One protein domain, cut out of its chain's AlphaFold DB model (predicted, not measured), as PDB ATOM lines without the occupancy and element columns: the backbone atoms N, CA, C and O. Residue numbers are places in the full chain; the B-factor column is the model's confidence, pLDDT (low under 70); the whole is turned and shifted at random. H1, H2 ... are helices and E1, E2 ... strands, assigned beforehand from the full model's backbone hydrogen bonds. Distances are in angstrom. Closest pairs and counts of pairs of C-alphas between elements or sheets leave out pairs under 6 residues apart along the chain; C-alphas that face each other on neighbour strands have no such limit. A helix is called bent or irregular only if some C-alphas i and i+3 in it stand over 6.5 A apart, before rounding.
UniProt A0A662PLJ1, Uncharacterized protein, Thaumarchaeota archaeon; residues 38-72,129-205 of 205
ATOM      1  N   GLU A  38      31.031 -93.381  22.012       97.38
ATOM      2  CA  GLU A  38      30.088 -92.899  23.028       97.38
ATOM      3  C   GLU A  38      30.279 -91.408  23.335       97.38
ATOM      4  O   GLU A  38      29.301 -90.665  23.430       97.38
ATOM      5  N   GLN A  39      31.525 -90.918  23.379       97.81
ATOM      6  CA  GLN A  39      31.830 -89.483  23.504       97.81
ATOM      7  C   GLN A  39      31.238 -88.634  22.368       97.81
ATOM      8  O   GLN A  39      31.058 -87.426  22.527       97.81
ATOM      9  N   ARG A  40      30.926 -89.246  21.220       96.38
ATOM     10  CA  ARG A  40      30.277 -88.597  20.067       96.38
ATOM     11  C   ARG A  40      28.759 -88.761  20.065       96.38
ATOM     12  O   ARG A  40      28.111 -88.348  19.107       96.38
ATOM     13  N   GLY A  41      28.194 -89.349  21.118       95.94
ATOM     14  CA  GLY A  41      26.765 -89.624  21.231       95.94
ATOM     15  C   GLY A  41      26.296 -90.818  20.399       95.94
ATOM     16  O   GLY A  41      25.095 -90.949  20.167       95.94
ATOM     17  N   ILE A  42      27.212 -91.676  19.938       97.19
ATOM     18  CA  ILE A  42      26.876 -92.924  19.250       97.19
ATOM     19  C   ILE A  42      26.691 -94.006  20.314       97.19
ATOM     20  O   ILE A  42      27.607 -94.274  21.088       97.19
ATOM     21  N   ARG A  43      25.503 -94.617  20.370       96.38
ATOM     22  CA  ARG A  43      25.208 -95.704  21.312       96.38
ATOM     23  C   ARG A  43      25.778 -97.012  20.776       96.38
ATOM     24  O   ARG A  43      25.350 -97.483  19.725       96.38
ATOM     25  N   VAL A  44      26.729 -97.586  21.497       97.12
ATOM     26  CA  VAL A  44      27.405 -98.829  21.118       97.12
ATOM     27  C   VAL A  44      26.882 -99.963  21.996       97.12
ATOM     28  O   VAL A  44      26.885 -99.836  23.218       97.12
ATOM     29  N   ARG A  45      26.421-101.056  21.381       95.62
ATOM     30  CA  ARG A  45      26.033-102.287  22.089       95.62
ATOM     31  C   ARG A  45      27.273-103.102  22.416       95.62
ATOM     32  O   ARG A  45      27.540-103.374  23.588       95.62
ATOM     33  N   ASP A  46      28.066-103.407  21.391       97.19
ATOM     34  CA  ASP A  46      29.288-104.175  21.559       97.19
ATOM     35  C   ASP A  46      30.443-103.714  20.666       97.19
ATOM     36  O   ASP A  46      30.250-103.088  19.624       97.19
ATOM     37  N   VAL A  47      31.661-104.005  21.131       98.19
ATOM     38  CA  VAL A  47      32.888-103.907  20.339       98.19
ATOM     39  C   VAL A  47      33.748-105.118  20.655       98.19
ATOM     40  O   VAL A  47      34.248-105.242  21.777       98.19
ATOM     41  N   SER A  48      33.995-105.953  19.655       97.00
ATOM     42  CA  SER A  48      34.846-107.130  19.773       97.00
ATOM     43  C   SER A  48      36.034-107.029  18.814       97.00
ATOM     44  O   SER A  48      35.957-106.429  17.742       97.00
ATOM     45  N   VAL A  49      37.180-107.578  19.219       97.75
ATOM     46  CA  VAL A  49      38.360-107.709  18.359       97.75
ATOM     47  C   VAL A  49      38.738-109.181  18.349       97.75
ATOM     48  O   VAL A  49      39.118-109.749  19.373       97.75
ATOM     49  N   LEU A  50      38.596-109.815  17.193       95.44
ATOM     50  CA  LEU A  50      38.696-111.258  17.036       95.44
ATOM     51  C   LEU A  50      39.912-111.600  16.185       95.44
ATOM     52  O   LEU A  50      40.078-111.087  15.078       95.44
ATOM     53  N   LEU A  51      40.762-112.484  16.706       94.25
ATOM     54  CA  LEU A  51      41.847-113.078  15.934       94.25
ATOM     55  C   LEU A  51      41.261-114.144  15.006       94.25
ATOM     56  O   LEU A  51      40.703-115.127  15.488       94.25
ATOM     57  N   GLU A  52      41.407-113.966  13.697       92.12
ATOM     58  CA  GLU A  52      40.927-114.941  12.713       92.12
ATOM     59  C   GLU A  52      41.990-115.993  12.408       92.12
ATOM     60  O   GLU A  52      41.713-117.191  12.409       92.12
ATOM     61  N   ASP A  53      43.218-115.544  12.158       89.06
ATOM     62  CA  ASP A  53      44.345-116.405  11.818       89.06
ATOM     63  C   ASP A  53      45.660-115.711  12.187       89.06
ATOM     64  O   ASP A  53      45.750-114.483  12.236       89.06
ATOM     65  N   TYR A  54      46.709-116.487  12.437       85.00
ATOM     66  CA  TYR A  54      48.055-115.949  12.552       85.00
ATOM     67  C   TYR A  54      49.095-116.938  12.033       85.00
ATOM     68  O   TYR A  54      49.062-118.141  12.287       85.00
ATOM     69  N   SER A  55      50.076-116.390  11.332       84.56
ATOM     70  CA  SER A  55      51.234-117.101  10.806       84.56
ATOM     71  C   SER A  55      52.525-116.452  11.313       84.56
ATOM     72  O   SER A  55      52.501-115.513  12.113       84.56
ATOM     73  N   ASN A  56      53.679-116.933  10.852       77.94
ATOM     74  CA  ASN A  56      54.953-116.274  11.163       77.94
ATOM     75  C   ASN A  56      55.080-114.894  10.491       77.94
ATOM     76  O   ASN A  56      55.868-114.072  10.953       77.94
ATOM     77  N   ASP A  57      54.315-114.641   9.426       87.19
ATOM     78  CA  ASP A  57      54.440-113.426   8.624       87.19
ATOM     79  C   ASP A  57      53.309-112.433   8.892       87.19
ATOM     80  O   ASP A  57      53.565-111.233   8.931       87.19
ATOM     81  N   GLU A  58      52.085-112.903   9.127       92.38
ATOM     82  CA  GLU A  58      50.867-112.085   9.192       92.38
ATOM     83  C   GLU A  58      49.946-112.482  10.356       92.38
ATOM     84  O   GLU A  58      49.791-113.668  10.659       92.38
ATOM     85  N   VAL A  59      49.303-111.485  10.969       92.81
ATOM     86  CA  VAL A  59      48.221-111.629  11.954       92.81
ATOM     87  C   VAL A  59      46.949-111.077  11.334       92.81
ATOM     88  O   VAL A  59      46.878-109.879  11.069       92.81
ATOM     89  N   ARG A  60      45.943-111.926  11.134       95.38
ATOM     90  CA  ARG A  60      44.628-111.525  10.629       95.38
ATOM     91  C   ARG A  60      43.663-111.364  11.777       95.38
ATOM     92  O   ARG A  60      43.466-112.290  12.565       95.38
ATOM     93  N   TYR A  61      43.049-110.199  11.860       96.38
ATOM     94  CA  TYR A  61      42.034-109.939  12.860       96.38
ATOM     95  C   TYR A  61      40.913-109.095  12.275       96.38
ATOM     96  O   TYR A  61      41.111-108.344  11.316       96.38
ATOM     97  N   ARG A  62      39.743-109.200  12.897       97.56
ATOM     98  CA  ARG A  62      38.601-108.344  12.612       97.56
ATOM     99  C   ARG A  62      38.136-107.617  13.862       97.56
ATOM    100  O   ARG A  62      38.287-108.119  14.973       97.56
ATOM    101  N   VAL A  63      37.588-106.432  13.667       98.44
ATOM    102  CA  VAL A  63      36.942-105.617  14.689       98.44
ATOM    103  C   VAL A  63      35.461-105.578  14.348       98.44
ATOM    104  O   VAL A  63      35.109-105.097  13.272       98.44
ATOM    105  N   GLU A  64      34.615-106.091  15.230       98.44
ATOM    106  CA  GLU A  64      33.160-106.042  15.083       98.44
ATOM    107  C   GLU A  64      32.612-104.974  16.023       98.44
ATOM    108  O   GLU A  64      33.012-104.895  17.186       98.44
ATOM    109  N   ILE A  65      31.755-104.101  15.504       98.56
ATOM    110  CA  ILE A  65      31.184-102.976  16.240       98.56
ATOM    111  C   ILE A  65      29.688-102.955  15.969       98.56
ATOM    112  O   ILE A  65      29.264-102.715  14.837       98.56
ATOM    113  N   ASP A  66      28.917-103.133  17.033       98.38
ATOM    114  CA  ASP A  66      27.463-103.177  16.992       98.38
ATOM    115  C   ASP A  66      26.913-101.849  17.509       98.38
ATOM    116  O   ASP A  66      27.026-101.508  18.692       98.38
ATOM    117  N   ILE A  67      26.346-101.055  16.600       98.25
ATOM    118  CA  ILE A  67      25.874 -99.700  16.889       98.25
ATOM    119  C   ILE A  67      24.354 -99.690  16.913       98.25
ATOM    120  O   ILE A  67      23.716 -99.972  15.903       98.25
ATOM    121  N   MET A  68      23.775 -99.283  18.039       97.06
ATOM    122  CA  MET A  68      22.333 -99.098  18.152       97.06
ATOM    123  C   MET A  68      21.903 -97.879  17.327       97.06
ATOM    124  O   MET A  68      22.322 -96.746  17.599       97.06
ATOM    125  N   ILE A  69      21.048 -98.113  16.333       96.56
ATOM    126  CA  ILE A  69      20.453 -97.064  15.504       96.56
ATOM    127  C   ILE A  69      19.110 -96.639  16.086       96.56
ATOM    128  O   ILE A  69      18.906 -95.447  16.337       96.56
ATOM    129  N   TYR A  70      18.229 -97.607  16.337       93.94
ATOM    130  CA  TYR A  70      16.853 -97.367  16.754       93.94
ATOM    131  C   TYR A  70      16.319 -98.541  17.589       93.94
ATOM    132  O   TYR A  70      16.717 -99.680  17.377       93.94
ATOM    133  N   GLU A  71      15.450 -98.262  18.562       95.12
ATOM    134  CA  GLU A  71      14.659 -99.288  19.257       95.12
ATOM    135  C   GLU A  71      13.267 -99.242  18.643       95.12
ATOM    136  O   GLU A  71      12.541 -98.268  18.844       95.12
ATOM    137  N   ALA A  72      12.950-100.243  17.823       93.19
ATOM    138  CA  ALA A  72      11.724-100.283  17.040       93.19
ATOM    139  C   ALA A  72      10.506-100.515  17.934       93.19
ATOM    140  O   ALA A  72       9.513 -99.794  17.835       93.19
ATOM    141  N   ARG A 129      23.260-102.238   3.186       96.38
ATOM    142  CA  ARG A 129      24.513-102.992   3.090       96.38
ATOM    143  C   ARG A 129      25.592-102.138   2.447       96.38
ATOM    144  O   ARG A 129      25.354-101.463   1.444       96.38
ATOM    145  N   PHE A 130      26.789-102.215   3.000       96.38
ATOM    146  CA  PHE A 130      27.980-101.552   2.507       96.38
ATOM    147  C   PHE A 130      29.160-102.516   2.590       96.38
ATOM    148  O   PHE A 130      29.329-103.218   3.578       96.38
ATOM    149  N   SER A 131      29.997-102.535   1.560       95.81
ATOM    150  CA  SER A 131      31.235-103.308   1.562       95.81
ATOM    151  C   SER A 131      32.314-102.541   0.805       95.81
ATOM    152  O   SER A 131      32.058-101.903  -0.221       95.81
ATOM    153  N   SER A 132      33.526-102.575   1.344       93.19
ATOM    154  CA  SER A 132      34.754-102.119   0.702       93.19
ATOM    155  C   SER A 132      35.896-103.074   1.062       93.19
ATOM    156  O   SER A 132      35.676-104.087   1.710       93.19
ATOM    157  N   THR A 133      37.132-102.752   0.673       91.38
ATOM    158  CA  THR A 133      38.290-103.648   0.826       91.38
ATOM    159  C   THR A 133      38.484-104.196   2.244       91.38
ATOM    160  O   THR A 133      38.756-105.379   2.383       91.38
ATOM    161  N   ASN A 134      38.333-103.359   3.276       93.94
ATOM    162  CA  ASN A 134      38.628-103.730   4.669       93.94
ATOM    163  C   ASN A 134      37.449-103.483   5.617       93.94
ATOM    164  O   ASN A 134      37.632-103.504   6.830       93.94
ATOM    165  N   ILE A 135      36.265-103.154   5.099       96.69
ATOM    166  CA  ILE A 135      35.112-102.855   5.948       96.69
ATOM    167  C   ILE A 135      33.826-103.317   5.291       96.69
ATOM    168  O   ILE A 135      33.586-103.046   4.113       96.69
ATOM    169  N   GLU A 136      32.995-103.956   6.091       98.00
ATOM    170  CA  GLU A 136      31.645-104.366   5.758       98.00
ATOM    171  C   GLU A 136      30.706-103.791   6.807       98.00
ATOM    172  O   GLU A 136      31.072-103.636   7.972       98.00
ATOM    173  N   ALA A 137      29.512-103.404   6.384       98.25
ATOM    174  CA  ALA A 137      28.480-102.973   7.298       98.25
ATOM    175  C   ALA A 137      27.105-103.377   6.790       98.25
ATOM    176  O   ALA A 137      26.811-103.257   5.598       98.25
ATOM    177  N   GLU A 138      26.248-103.793   7.705       98.31
ATOM    178  CA  GLU A 138      24.855-104.084   7.419       98.31
ATOM    179  C   GLU A 138      23.958-103.652   8.571       98.31
ATOM    180  O   GLU A 138      24.378-103.591   9.725       98.31
ATOM    181  N   LEU A 139      22.727-103.295   8.224       98.25
ATOM    182  CA  LEU A 139      21.676-103.032   9.194       98.25
ATOM    183  C   LEU A 139      20.875-104.315   9.392       98.25
ATOM    184  O   LEU A 139      20.388-104.890   8.417       98.25
ATOM    185  N   VAL A 140      20.743-104.733  10.643       97.69
ATOM    186  CA  VAL A 140      19.951-105.894  11.058       97.69
ATOM    187  C   VAL A 140      19.148-105.534  12.298       97.69
ATOM    188  O   VAL A 140      19.525-104.616  13.023       97.69
ATOM    189  N   THR A 141      18.082-106.275  12.568       97.75
ATOM    190  CA  THR A 141      17.388-106.194  13.852       97.75
ATOM    191  C   THR A 141      17.914-107.296  14.763       97.75
ATOM    192  O   THR A 141      17.977-108.465  14.382       97.75
ATOM    193  N   GLU A 142      18.316-106.921  15.971       96.38
ATOM    194  CA  GLU A 142      18.574-107.850  17.061       96.38
ATOM    195  C   GLU A 142      17.369-107.894  17.990       96.38
ATOM    196  O   GLU A 142      16.860-106.851  18.410       96.38
ATOM    197  N   ILE A 143      16.949-109.109  18.332       96.19
ATOM    198  CA  ILE A 143      15.891-109.337  19.306       96.19
ATOM    199  C   ILE A 143      16.541-109.719  20.633       96.19
ATOM    200  O   ILE A 143      17.217-110.744  20.731       96.19
ATOM    201  N   ASP A 144      16.359-108.863  21.632       94.56
ATOM    202  CA  ASP A 144      16.892-109.021  22.983       94.56
ATOM    203  C   ASP A 144      15.741-109.387  23.923       94.56
ATOM    204  O   ASP A 144      14.837-108.576  24.133       94.56
ATOM    205  N   ASP A 145      15.741-110.617  24.434       94.38
ATOM    206  CA  ASP A 145      14.691-111.155  25.302       94.38
ATOM    207  C   ASP A 145      15.302-111.608  26.630       94.38
ATOM    208  O   ASP A 145      16.053-112.587  26.688       94.38
ATOM    209  N   ASP A 146      14.996-110.871  27.697       92.50
ATOM    210  CA  ASP A 146      15.495-111.144  29.048       92.50
ATOM    211  C   ASP A 146      14.501-111.950  29.907       92.50
ATOM    212  O   ASP A 146      14.733-112.160  31.101       92.50
ATOM    213  N   GLY A 147      13.401-112.422  29.305       89.38
ATOM    214  CA  GLY A 147      12.311-113.126  29.981       89.38
ATOM    215  C   GLY A 147      11.344-112.212  30.742       89.38
ATOM    216  O   GLY A 147      10.311-112.684  31.212       89.38
ATOM    217  N   TYR A 148      11.634-110.913  30.849       91.69
ATOM    218  CA  TYR A 148      10.709-109.894  31.349       91.69
ATOM    219  C   TYR A 148      10.203-108.995  30.216       91.69
ATOM    220  O   TYR A 148       9.006-108.726  30.111       91.69
ATOM    221  N   ALA A 149      11.108-108.566  29.343       94.69
ATOM    222  CA  ALA A 149      10.811-107.772  28.171       94.69
ATOM    223  C   ALA A 149      11.557-108.303  26.947       94.69
ATOM    224  O   ALA A 149      12.690-108.777  27.029       94.69
ATOM    225  N   ARG A 150      10.926-108.114  25.793       96.12
ATOM    226  CA  ARG A 150      11.486-108.386  24.477       96.12
ATOM    227  C   ARG A 150      11.648-107.066  23.730       96.12
ATOM    228  O   ARG A 150      10.704-106.284  23.618       96.12
ATOM    229  N   SER A 151      12.865-106.781  23.280       96.69
ATOM    230  CA  SER A 151      13.231-105.527  22.614       96.69
ATOM    231  C   SER A 151      13.700-105.800  21.191       96.69
ATOM    232  O   SER A 151      14.545-106.666  20.976       96.69
ATOM    233  N   TYR A 152      13.187-105.025  20.240       97.38
ATOM    234  CA  TYR A 152      13.525-105.095  18.820       97.38
ATOM    235  C   TYR A 152      14.417-103.914  18.484       97.38
ATOM    236  O   TYR A 152      13.978-102.760  18.499       97.38
ATOM    237  N   ILE A 153      15.699-104.183  18.266       97.25
ATOM    238  CA  ILE A 153      16.718-103.143  18.196       97.25
ATOM    239  C   ILE A 153      17.391-103.209  16.839       97.25
ATOM    240  O   ILE A 153      18.054-104.187  16.510       97.25
ATOM    241  N   ASP A 154      17.289-102.129  16.081       97.75
ATOM    242  CA  ASP A 154      17.996-102.000  14.821       97.75
ATOM    243  C   ASP A 154      19.456-101.631  15.088       97.75
ATOM    244  O   ASP A 154      19.781-100.584  15.670       97.75
ATOM    245  N   VAL A 155      20.343-102.518  14.653       98.06
ATOM    246  CA  VAL A 155      21.780-102.469  14.885       98.06
ATOM    247  C   VAL A 155      22.504-102.364  13.550       98.06
ATOM    248  O   VAL A 155      22.366-103.206  12.662       98.06
ATOM    249  N   LEU A 156      23.323-101.325  13.416       98.38
ATOM    250  CA  LEU A 156      24.316-101.242  12.356       98.38
ATOM    251  C   LEU A 156      25.539-102.045  12.798       98.38
ATOM    252  O   LEU A 156      26.328-101.569  13.621       98.38
ATOM    253  N   LYS A 157      25.687-103.245  12.238       98.38
ATOM    254  CA  LYS A 157      26.852-104.106  12.438       98.38
ATOM    255  C   LYS A 157      27.951-103.674  11.494       98.38
ATOM    256  O   LYS A 157      27.732-103.603  10.286       98.38
ATOM    257  N   VAL A 158      29.124-103.367  12.033       98.38
ATOM    258  CA  VAL A 158      30.299-102.968  11.255       98.38
ATOM    259  C   VAL A 158      31.431-103.943  11.527       98.38
ATOM    260  O   VAL A 158      31.856-104.095  12.667       98.38
ATOM    261  N   VAL A 159      31.960-104.552  10.471       98.25
ATOM    262  CA  VAL A 159      33.111-105.453  10.525       98.25
ATOM    263  C   VAL A 159      34.278-104.797   9.804       98.25
ATOM    264  O   VAL A 159      34.192-104.491   8.617       98.25
ATOM    265  N   TYR A 160      35.382-104.578  10.509       97.75
ATOM    266  CA  TYR A 160      36.621-104.034   9.960       97.75
ATOM    267  C   TYR A 160      37.733-105.076  10.007       97.75
ATOM    268  O   TYR A 160      38.006-105.629  11.064       97.75
ATOM    269  N   MET A 161      38.393-105.334   8.883       96.81
ATOM    270  CA  MET A 161      39.376-106.411   8.736       96.81
ATOM    271  C   MET A 161      40.786-105.859   8.535       96.81
ATOM    272  O   MET A 161      40.995-104.910   7.774       96.81
ATOM    273  N   GLN A 162      41.764-106.490   9.184       95.44
ATOM    274  CA  GLN A 162      43.170-106.104   9.117       95.44
ATOM    275  C   GLN A 162      44.118-107.302   9.047       95.44
ATOM    276  O   GLN A 162      43.830-108.400   9.524       95.44
ATOM    277  N   SER A 163      45.282-107.057   8.440       94.56
ATOM    278  CA  SER A 163      46.345-108.049   8.234       94.56
ATOM    279  C   SER A 163      47.750-107.452   8.404       94.56
ATOM    280  O   SER A 163      48.532-107.364   7.456       94.56
ATOM    281  N   PRO A 164      48.104-106.947   9.599       93.69
ATOM    282  CA  PRO A 164      49.469-106.519   9.877       93.69
ATOM    283  C   PRO A 164      50.450-107.695   9.911       93.69
ATOM    284  O   PRO A 164      50.099-108.845  10.177       93.69
ATOM    285  N   TYR A 165      51.733-107.377   9.749       92.94
ATOM    286  CA  TYR A 165      52.790-108.362   9.935       92.94
ATOM    287  C   TYR A 165      52.888-108.854  11.391       92.94
ATOM    288  O   TYR A 165      52.857-108.048  12.325       92.94
ATOM    289  N   SER A 166      53.135-110.150  11.602       88.44
ATOM    290  CA  SER A 166      53.205-110.770  12.939       88.44
ATOM    291  C   SER A 166      54.246-110.146  13.862       88.44
ATOM    292  O   SER A 166      54.011-109.997  15.063       88.44
ATOM    293  N   TRP A 167      55.381-109.704  13.308       87.50
ATOM    294  CA  TRP A 167      56.460-109.089  14.086       87.50
ATOM    295  C   TRP A 167      56.028-107.813  14.821       87.50
ATOM    296  O   TRP A 167      56.656-107.459  15.824       87.50
ATOM    297  N   VAL A 168      54.966-107.145  14.347       90.12
ATOM    298  CA  VAL A 168      54.380-105.972  15.004       90.12
ATOM    299  C   VAL A 168      53.905-106.351  16.405       90.12
ATOM    300  O   VAL A 168      54.198-105.629  17.349       90.12
ATOM    301  N   PHE A 169      53.268-107.515  16.561       90.00
ATOM    302  CA  PHE A 169      52.775-108.009  17.847       90.00
ATOM    303  C   PHE A 169      53.835-108.768  18.651       90.00
ATOM    304  O   PHE A 169      53.896-108.620  19.869       90.00
ATOM    305  N   GLU A 170      54.705-109.553  18.008       88.50
ATOM    306  CA  GLU A 170      55.725-110.352  18.714       88.50
ATOM    307  C   GLU A 170      56.665-109.516  19.594       88.50
ATOM    308  O   GLU A 170      57.213-110.011  20.586       88.50
ATOM    309  N   ARG A 171      56.901-108.265  19.187       85.25
ATOM    310  CA  ARG A 171      57.879-107.357  19.795       85.25
ATOM    311  C   ARG A 171      57.244-106.111  20.407       85.25
ATOM    312  O   ARG A 171      57.989-105.245  20.860       85.25
ATOM    313  N   ALA A 172      55.914-106.021  20.431       90.62
ATOM    314  CA  ALA A 172      55.218-104.836  20.907       90.62
ATOM    315  C   ALA A 172      55.459-104.606  22.405       90.62
ATOM    316  O   ALA A 172      55.135-105.445  23.255       90.62
ATOM    317  N   SER A 173      55.995-103.434  22.740       92.94
ATOM    318  CA  SER A 173      55.898-102.901  24.098       92.94
ATOM    319  C   SER A 173      54.492-102.348  24.359       92.94
ATOM    320  O   SER A 173      53.731-102.111  23.422       92.94
ATOM    321  N   ASP A 174      54.144-102.069  25.618       93.00
ATOM    322  CA  ASP A 174      52.848-101.445  25.940       93.00
ATOM    323  C   ASP A 174      52.650-100.100  25.220       93.00
ATOM    324  O   ASP A 174      51.552 -99.789  24.764       93.00
ATOM    325  N   ARG A 175      53.732 -99.334  25.042       95.19
ATOM    326  CA  ARG A 175      53.708 -98.072  24.295       95.19
ATOM    327  C   ARG A 175      53.480 -98.291  22.799       95.19
ATOM    328  O   ARG A 175      52.853 -97.453  22.154       95.19
ATOM    329  N   ASP A 176      54.002 -99.377  22.234       95.75
ATOM    330  CA  ASP A 176      53.737 -99.721  20.833       95.75
ATOM    331  C   ASP A 176      52.271-100.120  20.658       95.75
ATOM    332  O   ASP A 176      51.625 -99.616  19.745       95.75
ATOM    333  N   ILE A 177      51.725-100.911  21.589       96.38
ATOM    334  CA  ILE A 177      50.302-101.278  21.611       96.38
ATOM    335  C   ILE A 177      49.415-100.027  21.667       96.38
ATOM    336  O   ILE A 177      48.484 -99.917  20.880       96.38
ATOM    337  N   GLU A 178      49.709 -99.055  22.535       96.88
ATOM    338  CA  GLU A 178      48.957 -97.785  22.589       96.88
ATOM    339  C   GLU A 178      48.966 -97.040  21.256       96.88
ATOM    340  O   GLU A 178      47.935 -96.542  20.805       96.88
ATOM    341  N   ARG A 179      50.121 -96.988  20.587       96.94
ATOM    342  CA  ARG A 179      50.230 -96.338  19.276       96.94
ATOM    343  C   ARG A 179      49.466 -97.091  18.196       96.94
ATOM    344  O   ARG A 179      48.893 -96.444  17.325       96.94
ATOM    345  N   MET A 180      49.471 -98.423  18.242       96.75
ATOM    346  CA  MET A 180      48.678 -99.259  17.341       96.75
ATOM    347  C   MET A 180      47.187 -98.999  17.550       96.75
ATOM    348  O   MET A 180      46.492 -98.718  16.584       96.75
ATOM    349  N   VAL A 181      46.718 -98.996  18.801       98.06
ATOM    350  CA  VAL A 181      45.318 -98.704  19.145       98.06
ATOM    351  C   VAL A 181      44.884 -97.352  18.585       98.06
ATOM    352  O   VAL A 181      43.901 -97.282  17.856       98.06
ATOM    353  N   GLU A 182      45.630 -96.278  18.852       98.12
ATOM    354  CA  GLU A 182      45.265 -94.944  18.353       98.12
ATOM    355  C   GLU A 182      45.318 -94.849  16.818       98.12
ATOM    356  O   GLU A 182      44.513 -94.138  16.208       98.12
ATOM    357  N   ALA A 183      46.234 -95.581  16.175       96.81
ATOM    358  CA  ALA A 183      46.301 -95.655  14.718       96.81
ATOM    359  C   ALA A 183      45.080 -96.372  14.122       96.81
ATOM    360  O   ALA A 183      44.549 -95.905  13.114       96.81
ATOM    361  N   GLU A 184      44.620 -97.461  14.738       96.44
ATOM    362  CA  GLU A 184      43.423 -98.190  14.306       96.44
ATOM    363  C   GLU A 184      42.156 -97.371  14.543       96.44
ATOM    364  O   GLU A 184      41.360 -97.186  13.625       96.44
ATOM    365  N   VAL A 185      42.011 -96.758  15.723       97.56
ATOM    366  CA  VAL A 185      40.897 -95.841  16.020       97.56
ATOM    367  C   VAL A 185      40.816 -94.734  14.969       97.56
ATOM    368  O   VAL A 185      39.741 -94.460  14.440       97.56
ATOM    369  N   SER A 186      41.952 -94.133  14.609       96.81
ATOM    370  CA  SER A 186      42.009 -93.064  13.604       96.81
ATOM    371  C   SER A 186      41.609 -93.522  12.196       96.81
ATOM    372  O   SER A 186      41.115 -92.710  11.412       96.81
ATOM    373  N   GLN A 187      41.814 -94.799  11.860       94.75
ATOM    374  CA  GLN A 187      41.431 -95.375  10.567       94.75
ATOM    375  C   GLN A 187      39.955 -95.781  10.526       94.75
ATOM    376  O   GLN A 187      39.261 -95.511   9.542       94.75
ATOM    377  N   ILE A 188      39.477 -96.416  11.595       95.12
ATOM    378  CA  ILE A 188      38.136 -96.997  11.694       95.12
ATOM    379  C   ILE A 188      37.079 -95.896  11.864       95.12
ATOM    380  O   ILE A 188      36.073 -95.854  11.145       95.12
ATOM    381  N   LEU A 189      37.325 -94.963  12.786       96.62
ATOM    382  CA  LEU A 189      36.332 -94.004  13.264       96.62
ATOM    383  C   LEU A 189      35.686 -93.146  12.159       96.62
ATOM    384  O   LEU A 189      34.457 -93.060  12.139       96.62
ATOM    385  N   PRO A 190      36.428 -92.536  11.208       96.06
ATOM    386  CA  PRO A 190      35.811 -91.682  10.192       96.06
ATOM    387  C   PRO A 190      34.835 -92.431   9.283       96.06
ATOM    388  O   PRO A 190      33.920 -91.836   8.711       96.06
ATOM    389  N   THR A 191      35.039 -93.734   9.088       95.38
ATOM    390  CA  THR A 191      34.138 -94.548   8.270       95.38
ATOM    391  C   THR A 191      32.896 -94.932   9.058       95.38
ATOM    392  O   THR A 191      31.798 -94.749   8.541       95.38
ATOM    393  N   ILE A 192      33.048 -95.325  10.323       96.38
ATOM    394  CA  ILE A 192      31.910 -95.594  11.211       96.38
ATOM    395  C   ILE A 192      31.010 -94.374  11.357       96.38
ATOM    396  O   ILE A 192      29.803 -94.487  11.187       96.38
ATOM    397  N   GLU A 193      31.580 -93.194  11.609       96.75
ATOM    398  CA  GLU A 193      30.781 -91.974  11.744       96.75
ATOM    399  C   GLU A 193      29.974 -91.666  10.477       96.75
ATOM    400  O   GLU A 193      28.847 -91.181  10.565       96.75
ATOM    401  N   ARG A 194      30.548 -91.923   9.295       96.38
ATOM    402  CA  ARG A 194      29.856 -91.724   8.016       96.38
ATOM    403  C   ARG A 194      28.729 -92.731   7.829       96.38
ATOM    404  O   ARG A 194      27.640 -92.312   7.452       96.38
ATOM    405  N   LEU A 195      28.984 -94.010   8.108       96.81
ATOM    406  CA  LEU A 195      27.975 -95.066   8.022       96.81
ATOM    407  C   LEU A 195      26.832 -94.792   9.003       96.81
ATOM    408  O   LEU A 195      25.691 -94.699   8.575       96.81
ATOM    409  N   TYR A 196      27.142 -94.514  10.271       97.12
ATOM    410  CA  TYR A 196      26.152 -94.161  11.288       97.12
ATOM    411  C   TYR A 196      25.276 -92.976  10.868       97.12
ATOM    412  O   TYR A 196      24.053 -93.063  10.926       97.12
ATOM    413  N   LYS A 197      25.880 -91.870  10.409       95.94
ATOM    414  CA  LYS A 197      25.125 -90.685   9.963       95.94
ATOM    415  C   LYS A 197      24.253 -90.986   8.748       95.94
ATOM    416  O   LYS A 197      23.125 -90.508   8.697       95.94
ATOM    417  N   ALA A 198      24.765 -91.755   7.786       95.12
ATOM    418  CA  ALA A 198      24.008 -92.144   6.603       95.12
ATOM    419  C   ALA A 198      22.809 -93.023   6.977       95.12
ATOM    420  O   ALA A 198      21.695 -92.716   6.571       95.12
ATOM    421  N   THR A 199      23.019 -94.056   7.796       95.50
ATOM    422  CA  THR A 199      21.950 -94.946   8.262       95.50
ATOM    423  C   THR A 199      20.924 -94.185   9.089       95.50
ATOM    424  O   THR A 199      19.735 -94.295   8.831       95.50
ATOM    425  N   LYS A 200      21.358 -93.343  10.034       94.31
ATOM    426  CA  LYS A 200      20.445 -92.558  10.871       94.31
ATOM    427  C   LYS A 200      19.597 -91.575  10.063       94.31
ATOM    428  O   LYS A 200      18.411 -91.442  10.334       94.31
ATOM    429  N   ALA A 201      20.170 -90.939   9.041       93.88
ATOM    430  CA  ALA A 201      19.418 -90.044   8.165       93.88
ATOM    431  C   ALA A 201      18.280 -90.758   7.413       93.88
ATOM    432  O   ALA A 201      17.287 -90.117   7.089       93.88
ATOM    433  N   LEU A 202      18.400 -92.068   7.158       93.06
ATOM    434  CA  LEU A 202      17.329 -92.869   6.552       93.06
ATOM    435  C   LEU A 202      16.172 -93.165   7.522       93.06
ATOM    436  O   LEU A 202      15.078 -93.446   7.058       93.06
ATOM    437  N   TYR A 203      16.391 -93.085   8.840       90.94
ATOM    438  CA  TYR A 203      15.321 -93.170   9.849       90.94
ATOM    439  C   TYR A 203      14.644 -91.817  10.113       90.94
ATOM    440  O   TYR A 203      13.530 -91.773  10.621       90.94
ATOM    441  N   GLU A 204      15.333 -90.708   9.827       86.62
ATOM    442  CA  GLU A 204      14.838 -89.345  10.075       86.62
ATOM    443  C   GLU A 204      14.098 -88.729   8.870       86.62
ATOM    444  O   GLU A 204      13.487 -87.667   9.019       86.62
ATOM    445  N   GLY A 205      14.196 -89.344   7.686       64.19
ATOM    446  CA  GLY A 205      13.607 -88.863   6.429       64.19
ATOM    447  C   GLY A 205      12.278 -89.520   6.098       64.19
ATOM    448  O   GLY A 205      11.373 -88.773   5.661       64.19
TER     449      GLY A 205
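Overview. This is residues 38 to 72 and 129 to 205 of the 205 residues of an uncharacterized protein of Thaumarchaeota archaeon (UniProt A0A662PLJ1). A twisted sheet of five antiparallel strands has one arm of a long bent helix, H2b, packed slantwise over one face, while no named helix covers the other face. The other arm, H2a, turns away from the sheet toward the short helix H1 at one end of the model, and the bent hairpin of E4 and E5 sticks out with its tip, residues 145 to 150. The printed part has 112 residues, with five named strands followed by two named helices; the sheet's order is E1, E2, E5, E4, E3, and the class is mixed, helices and strands. The whole is loose, with a radius of gyration of the C-alphas of 16.4 A and spans of 47 by 33 by 26 A.

Along the chain. E1, residues 44 to 54, begins at C-alpha 44 (27.405, -98.829, 21.118) and is 28.2 A long. E2, residues 59 to 72, is 38.6 A long. After the cut come E3, residues 129 to 132, 10.6 A, and E4, residues 135 to 145, 29.3 A, which bends by 59 degrees at residue 139. E5, residues 149 to 162, is 37.6 A long and bends by 58 degrees at residue 152. H1, residues 167 to 170, is 4.9 A long. By its hydrogen bonds H2, residues 174 to 204, was assigned as one helix, but it is bent: C-alphas 187 and 190 are 6.7 A apart. Its arms are H2a, residues 174 to 187, 20.1 A, and H2b, residues 190 to 204, 21.1 A, which ends at C-alpha 204 (14.838, -89.345, 10.075).

Arrangement. E1 and E2 form a hairpin, with N 48 and O 64 at 2.9 A. E2 and E5 are antiparallel at 150 degrees, with N 65 and O 158 at 2.8 A. E4 and E5 form a hairpin, with N 153 and O 142 at 2.9 A. E3 and E4 form a hairpin, with N 130 and O 137 at 2.8 A; E3, E4 and E5 make a meander, each strand the antiparallel neighbour of the one before. H2b is on the sheet at a height of 8.6 A, making two layers, a helix arm on one face of a sheet. It lies over E5 and, only just, over E4, with 3 of its C-alphas falling there. On the local plane it stands at 31 degrees to E5, only just slantwise to the strands. The closest C-alphas of E2 and H2b, those of Ile 69 and Lys 200, are 6.5 A apart. H2a stands at a steep tilt of 42 degrees to H2b and is only just not on the sheet, with 4 pairs of C-alphas within 10 A. H1 is near H2a. Every O i to N i+4 pair is within hydrogen-bond range in H2a and 10 of 11 in H2b; H1 is too short for such a pair.

Size, cuts and confidence. The two C-alphas farthest apart, those of Asn 56 and Gly 205, are 49.8 A apart. Residues 73 to 128 are not printed, and C-alphas 72 and 129 are 19.1 A apart across this cut. The links printed whole are tight. The mean pLDDT of the printed part is 94.6, and residue 205, the chain's last, is under 70.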